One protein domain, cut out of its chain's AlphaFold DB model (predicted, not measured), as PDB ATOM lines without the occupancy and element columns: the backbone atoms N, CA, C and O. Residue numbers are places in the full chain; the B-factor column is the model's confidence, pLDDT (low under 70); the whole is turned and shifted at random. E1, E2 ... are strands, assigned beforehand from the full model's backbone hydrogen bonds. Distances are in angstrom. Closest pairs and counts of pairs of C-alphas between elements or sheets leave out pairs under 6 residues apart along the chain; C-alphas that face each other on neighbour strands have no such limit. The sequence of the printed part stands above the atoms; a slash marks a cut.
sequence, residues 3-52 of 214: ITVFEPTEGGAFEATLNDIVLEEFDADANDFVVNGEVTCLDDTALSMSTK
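AT A GLANCE: This is residues 3 to 52 of the 214 residues of an uncharacterized protein of Bradymonas sediminis (UniProt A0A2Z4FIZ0). A long two-stranded ribbon of E2 and E3 is bent near its middle into an arch, with short E1 added beside E2 near one end and the loop of residues 25 to 38 at the other end. The printed 50 residues hold E1, E2 and E3 in that order, an antiparallel sheet and a meander, each strand the antiparallel neighbour of the one before. The class is all strand; the whole is extended, radius of gyration of the C-alphas 16.3 A, and flat, spanning 45 by 23 by 9 A.

HOW THE PARTS SIT: E2, residues 13 to 24, and E3, residues 39 to 50, form a hairpin at 163 degrees, with N 14 and O 49 2.9 A apart. E2 bends by 66 degrees at residue 20, E3 by 65 degrees at residue 43. Edge strand E1, residues 3 to 6, forms a hairpin with E2 at 150 degrees; N 4 and O 15 are 2.8 A apart.

IN THESE COORDINATES: E2 measures 30.6 A from C-alpha 13 at (-37.109, 41.685, 93.761), E3 31.6 A to C-alpha 50 at (-33.275, 43.897, 95.711), and E1 7.1 A.

THE WHOLE: The C-alphas of Glu 10 and Asn 36, the two farthest apart, are 46.1 A apart. The E2 to E3 link is long; within it residues 26 to 27 pair antiparallel with 32 to 33. The printed part has no cut, and no printed residue is under 70 in pLDDT.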
ATOM      1  N   ILE A   3     -41.738  47.947  84.253       86.69
ATOM      2  CA  ILE A   3     -41.497  47.201  85.499       86.69
ATOM      3  C   ILE A   3     -42.090  45.799  85.331       86.69
ATOM      4  O   ILE A   3     -43.280  45.667  85.041       86.69
ATOM      5  N   THR A   4     -41.266  44.767  85.488       87.56
ATOM      6  CA  THR A   4     -41.655  43.358  85.326       87.56
ATOM      7  C   THR A   4     -41.874  42.667  86.666       87.56
ATOM      8  O   THR A   4     -42.769  41.829  86.770       87.56
ATOM      9  N   VAL A   5     -41.118  43.051  87.697       88.88
ATOM     10  CA  VAL A   5     -41.274  42.557  89.071       88.88
ATOM     11  C   VAL A   5     -41.144  43.727  90.038       88.88
ATOM     12  O   VAL A   5     -40.235  44.545  89.916       88.88
ATOM     13  N   PHE A   6     -42.058  43.810  91.001       87.62
ATOM     14  CA  PHE A   6     -41.923  44.700  92.147       87.62
ATOM     15  C   PHE A   6     -42.520  44.036  93.381       87.62
ATOM     16  O   PHE A   6     -43.739  43.901  93.507       87.62
ATOM     17  N   GLU A   7     -41.645  43.624  94.286       86.25
ATOM     18  CA  GLU A   7     -42.005  43.041  95.568       86.25
ATOM     19  C   GLU A   7     -41.667  44.054  96.671       86.25
ATOM     20  O   GLU A   7     -40.508  44.169  97.061       86.25
ATOM     21  N   PRO A   8     -42.645  44.824  97.182       78.31
ATOM     22  CA  PRO A   8     -42.410  45.866  98.182       78.31
ATOM     23  C   PRO A   8     -42.239  45.272  99.590       78.31
ATOM     24  O   PRO A   8     -42.936  45.640 100.535       78.31
ATOM     25  N   THR A   9     -41.340  44.304  99.725       79.81
ATOM     26  CA  THR A   9     -41.005  43.613 100.972       79.81
ATOM     27  C   THR A   9     -39.494  43.562 101.149       79.81
ATOM     28  O   THR A   9     -38.739  43.761 100.201       79.81
ATOM     29  N   GLU A  10     -39.028  43.287 102.364       72.31
ATOM     30  CA  GLU A  10     -37.603  43.058 102.608       72.31
ATOM     31  C   GLU A  10     -37.074  41.890 101.770       72.31
ATOM     32  O   GLU A  10     -37.657  40.806 101.763       72.31
ATOM     33  N   GLY A  11     -35.981  42.133 101.042       74.00
ATOM     34  CA  GLY A  11     -35.383  41.170 100.119       74.00
ATOM     35  C   GLY A  11     -36.195  40.930  98.845       74.00
ATOM     36  O   GLY A  11     -35.839  40.038  98.077       74.00
ATOM     37  N   GLY A  12     -37.268  41.694  98.624       81.06
ATOM     38  CA  GLY A  12     -38.098  41.600  97.432       81.06
ATOM     39  C   GLY A  12     -37.331  41.969  96.164       81.06
ATOM     40  O   GLY A  12     -36.405  42.783  96.178       81.06
ATOM     41  N   ALA A  13     -37.691  41.349  95.048       83.56
ATOM     42  CA  ALA A  13     -37.109  41.685  93.761       83.56
ATOM     43  C   ALA A  13     -37.742  42.958  93.176       83.56
ATOM     44  O   ALA A  13     -38.961  43.157  93.193       83.56
ATOM     45  N   PHE A  14     -36.896  43.798  92.589       88.38
ATOM     46  CA  PHE A  14     -37.298  44.788  91.605       88.38
ATOM     47  C   PHE A  14     -36.631  44.440  90.279       88.38
ATOM     48  O   PHE A  14     -35.404  44.385  90.186       88.38
ATOM     49  N   GLU A  15     -37.440  44.219  89.252       88.00
ATOM     50  CA  GLU A  15     -36.970  44.005  87.892       88.00
ATOM     51  C   GLU A  15     -37.670  44.981  86.958       88.00
ATOM     52  O   GLU A  15     -38.894  45.155  87.003       88.00
ATOM     53  N   ALA A  16     -36.889  45.616  86.095       90.56
ATOM     54  CA  ALA A  16     -37.412  46.480  85.057       90.56
ATOM     55  C   ALA A  16     -36.577  46.360  83.789       90.56
ATOM     56  O   ALA A  16     -35.369  46.148  83.835       90.56
ATOM     57  N   THR A  17     -37.216  46.564  82.647       89.50
ATOM     58  CA  THR A  17     -36.536  46.694  81.362       89.50
ATOM     59  C   THR A  17     -36.577  48.154  80.934       89.50
ATOM     60  O   THR A  17     -37.647  48.773  80.856       89.50
ATOM     61  N   LEU A  18     -35.412  48.732  80.673       88.81
ATOM     62  CA  LEU A  18     -35.315  49.984  79.937       88.81
ATOM     63  C   LEU A  18     -35.267  49.626  78.453       88.81
ATOM     64  O   LEU A  18     -34.440  48.816  78.057       88.81
ATOM     65  N   ASN A  19     -36.164  50.209  77.665       89.56
ATOM     66  CA  ASN A  19     -36.225  50.002  76.220       89.56
ATOM     67  C   ASN A  19     -35.868  51.309  75.527       89.56
ATOM     68  O   ASN A  19     -36.056  52.376  76.124       89.56
ATOM     69  N   ASP A  20     -35.442  51.202  74.272       89.25
ATOM     70  CA  ASP A  20     -35.225  52.341  73.379       89.25
ATOM     71  C   ASP A  20     -34.216  53.357  73.953       89.25
ATOM     72  O   ASP A  20     -34.437  54.570  73.917       89.25
ATOM     73  N   ILE A  21     -33.112  52.869  74.532       88.19
ATOM     74  CA  ILE A  21     -32.071  53.749  75.075       88.19
ATOM     75  C   ILE A  21     -31.217  54.259  73.920       88.19
ATOM     76  O   ILE A  21     -30.621  53.474  73.184       88.19
ATOM     77  N   VAL A  22     -31.107  55.579  73.809       90.31
ATOM     78  CA  VAL A  22     -30.181  56.239  72.890       90.31
ATOM     79  C   VAL A  22     -28.993  56.745  73.698       90.31
ATOM     80  O   VAL A  22     -29.164  57.509  74.645       90.31
ATOM     81  N   LEU A  23     -27.797  56.287  73.341       90.50
ATOM     82  CA  LEU A  23     -26.536  56.788  73.870       90.50
ATOM     83  C   LEU A  23     -25.932  57.736  72.837       90.50
ATOM     84  O   LEU A  23     -25.657  57.319  71.711       90.50
ATOM     85  N   GLU A  24     -25.745  58.992  73.227       94.06
ATOM     86  CA  GLU A  24     -25.113  60.031  72.411       94.06
ATOM     87  C   GLU A  24     -23.734  60.361  72.990       94.06
ATOM     88  O   GLU A  24     -23.558  60.421  74.209       94.06
ATOM     89  N   GLU A  25     -22.747  60.552  72.116       94.38
ATOM     90  CA  GLU A  25     -21.390  60.917  72.516       94.38
ATOM     91  C   GLU A  25     -21.351  62.291  73.207       94.38
ATOM     92  O   GLU A  25     -21.836  63.297  72.678       94.38
ATOM     93  N   PHE A  26     -20.734  62.327  74.388       93.69
ATOM     94  CA  PHE A  26     -20.597  63.512  75.229       93.69
ATOM     95  C   PHE A  26     -19.116  63.837  75.449       93.69
ATOM     96  O   PHE A  26     -18.345  62.971  75.870       93.69
ATOM     97  N   ASP A  27     -18.727  65.080  75.178       91.94
ATOM     98  CA  ASP A  27     -17.388  65.595  75.454       91.94
ATOM     99  C   ASP A  27     -17.355  66.147  76.882       91.94
ATOM    100  O   ASP A  27     -17.941  67.189  77.182       91.94
ATOM    101  N   ALA A  28     -16.672  65.433  77.778       86.50
ATOM    102  CA  ALA A  28     -16.577  65.810  79.184       86.50
ATOM    103  C   ALA A  28     -15.769  67.098  79.414       86.50
ATOM    104  O   ALA A  28     -16.052  67.817  80.370       86.50
ATOM    105  N   ASP A  29     -14.793  67.405  78.552       91.19
ATOM    106  CA  ASP A  29     -13.961  68.603  78.687       91.19
ATOM    107  C   ASP A  29     -14.732  69.851  78.231       91.19
ATOM    108  O   ASP A  29     -14.610  70.922  78.830       91.19
ATOM    109  N   ALA A  30     -15.543  69.710  77.179       89.81
ATOM    110  CA  ALA A  30     -16.418  70.774  76.688       89.81
ATOM    111  C   ALA A  30     -17.761  70.860  77.436       89.81
ATOM    112  O   ALA A  30     -18.447  71.877  77.332       89.81
ATOM    113  N   ASN A  31     -18.121  69.812  78.187       88.38
ATOM    114  CA  ASN A  31     -19.413  69.637  78.847       88.38
ATOM    115  C   ASN A  31     -20.603  69.790  77.872       88.38
ATOM    116  O   ASN A  31     -21.600  70.441  78.192       88.38
ATOM    117  N   ASP A  32     -20.478  69.222  76.668       93.38
ATOM    118  CA  ASP A  32     -21.477  69.312  75.592       93.38
ATOM    119  C   ASP A  32     -21.531  68.017  74.758       93.38
ATOM    120  O   ASP A  32     -20.600  67.207  74.757       93.38
ATOM    121  N   PHE A  33     -22.625  67.817  74.021       92.00
ATOM    122  CA  PHE A  33     -22.752  66.716  73.068       92.00
ATOM    123  C   PHE A  33     -21.883  66.954  71.832       92.00
ATOM    124  O   PHE A  33     -21.842  68.049  71.263       92.00
ATOM    125  N   VAL A  34     -21.221  65.901  71.359       94.62
ATOM    126  CA  VAL A  34     -20.373  65.996  70.170       94.62
ATOM    127  C   VAL A  34     -21.253  66.148  68.929       94.62
ATOM    128  O   VAL A  34     -22.079  65.294  68.601       94.62
ATOM    129  N   VAL A  35     -21.069  67.239  68.181       93.69
ATOM    130  CA  VAL A  35     -21.819  67.483  66.939       93.69
ATOM    131  C   VAL A  35     -21.457  66.423  65.891       93.69
ATOM    132  O   VAL A  35     -20.337  66.399  65.382       93.69
ATOM    133  N   ASN A  36     -22.438  65.600  65.506       92.50
ATOM    134  CA  ASN A  36     -22.253  64.380  64.699       92.50
ATOM    135  C   ASN A  36     -21.396  63.301  65.383       92.50
ATOM    136  O   ASN A  36     -20.730  62.528  64.689       92.50
ATOM    137  N   GLY A  37     -21.396  63.272  66.714       90.88
ATOM    138  CA  GLY A  37     -20.794  62.196  67.486       90.88
ATOM    139  C   GLY A  37     -21.459  60.846  67.236       90.88
ATOM    140  O   GLY A  37     -22.489  60.737  66.557       90.88
ATOM    141  N   GLU A  38     -20.847  59.795  67.766       93.62
ATOM    142  CA  GLU A  38     -21.403  58.449  67.684       93.62
ATOM    143  C   GLU A  38     -22.742  58.365  68.435       93.62
ATOM    144  O   GLU A  38     -22.883  58.836  69.563       93.62
ATOM    145  N   VAL A  39     -23.736  57.748  67.791       91.25
ATOM    146  CA  VAL A  39     -25.047  57.474  68.387       91.25
ATOM    147  C   VAL A  39     -25.287  55.975  68.346       91.25
ATOM    148  O   VAL A  39     -25.302  55.372  67.270       91.25
ATOM    149  N   THR A  40     -25.494  55.375  69.515       92.12
ATOM    150  CA  THR A  40     -25.802  53.948  69.651       92.12
ATOM    151  C   THR A  40     -27.182  53.771  70.262       92.12
ATOM    152  O   THR A  40     -27.463  54.293  71.338       92.12
ATOM    153  N   CYS A  41     -28.034  52.989  69.600       90.00
ATOM    154  CA  CYS A  41     -29.311  52.565  70.164       90.00
ATOM    155  C   CYS A  41     -29.153  51.196  70.823       90.00
ATOM    156  O   CYS A  41     -28.664  50.255  70.194       90.00
ATOM    157  N   LEU A  42     -29.590  51.083  72.073       89.12
ATOM    158  CA  LEU A  42     -29.753  49.810  72.760       89.12
ATOM    159  C   LEU A  42     -31.241  49.461  72.758       89.12
ATOM    160  O   LEU A  42     -32.061  50.238  73.255       89.12
ATOM    161  N   ASP A  43     -31.568  48.296  72.200       83.44
ATOM    162  CA  ASP A  43     -32.951  47.821  72.091       83.44
ATOM    163  C   ASP A  43     -33.577  47.655  73.485       83.44
ATOM    164  O   ASP A  43     -34.632  48.228  73.774       83.44
ATOM    165  N   ASP A  44     -32.884  46.937  74.371       85.88
ATOM    166  CA  ASP A  44     -33.267  46.786  75.768       85.88
ATOM    167  C   ASP A  44     -32.064  46.574  76.704       85.88
ATOM    168  O   ASP A  44     -30.970  46.177  76.296       85.88
ATOM    169  N   THR A  45     -32.269  46.877  77.988       87.69
ATOM    170  CA  THR A  45     -31.395  46.443  79.082       87.69
ATOM    171  C   THR A  45     -32.220  46.121  80.325       87.69
ATOM    172  O   THR A  45     -33.197  46.810  80.647       87.69
ATOM    173  N   ALA A  46     -31.834  45.056  81.028       83.94
ATOM    174  CA  ALA A  46     -32.488  44.611  82.248       83.94
ATOM    175  C   ALA A  46     -31.827  45.239  83.482       83.94
ATOM    176  O   ALA A  46     -30.618  45.131  83.688       83.94
ATOM    177  N   LEU A  47     -32.647  45.846  84.331       84.69
ATOM    178  CA  LEU A  47     -32.295  46.280  85.673       84.69
ATOM    179  C   LEU A  47     -32.837  45.255  86.662       84.69
ATOM    180  O   LEU A  47     -34.021  44.925  86.629       84.69
ATOM    181  N   SER A  48     -31.976  44.780  87.557       77.56
ATOM    182  CA  SER A  48     -32.370  43.937  88.682       77.56
ATOM    183  C   SER A  48     -31.803  44.530  89.962       77.56
ATOM    184  O   SER A  48     -30.621  44.869  90.034       77.56
ATOM    185  N   MET A  49     -32.668  44.697  90.954       83.25
ATOM    186  CA  MET A  49     -32.342  45.243  92.264       83.25
ATOM    187  C   MET A  49     -33.058  44.406  93.327       83.25
ATOM    188  O   MET A  49     -34.075  43.771  93.050       83.25
ATOM    189  N   SER A  50     -32.545  44.425  94.554       73.94
ATOM    190  CA  SER A  50     -33.275  43.897  95.711       73.94
ATOM    191  C   SER A  50     -33.717  45.058  96.589       73.94
ATOM    192  O   SER A  50     -32.941  45.986  96.825       73.94
ATOM    193  N   THR A  51     -34.963  45.031  97.047       74.00
ATOM    194  CA  THR A  51     -35.488  46.014  97.985       74.00
ATOM    195  C   THR A  51     -34.980  45.679  99.379       74.00
ATOM    196  O   THR A  51     -35.212  44.593  99.911       74.00
ATOM    197  N   LYS A  52     -34.295  46.630 100.006       72.25
ATOM    198  CA  LYS A  52     -34.157  46.634 101.460       72.25
ATOM    199  C   LYS A  52     -35.320  47.436 102.040       72.25
ATOM    200  O   LYS A  52     -35.699  48.446 101.444       72.25
TER     201      LYS A  52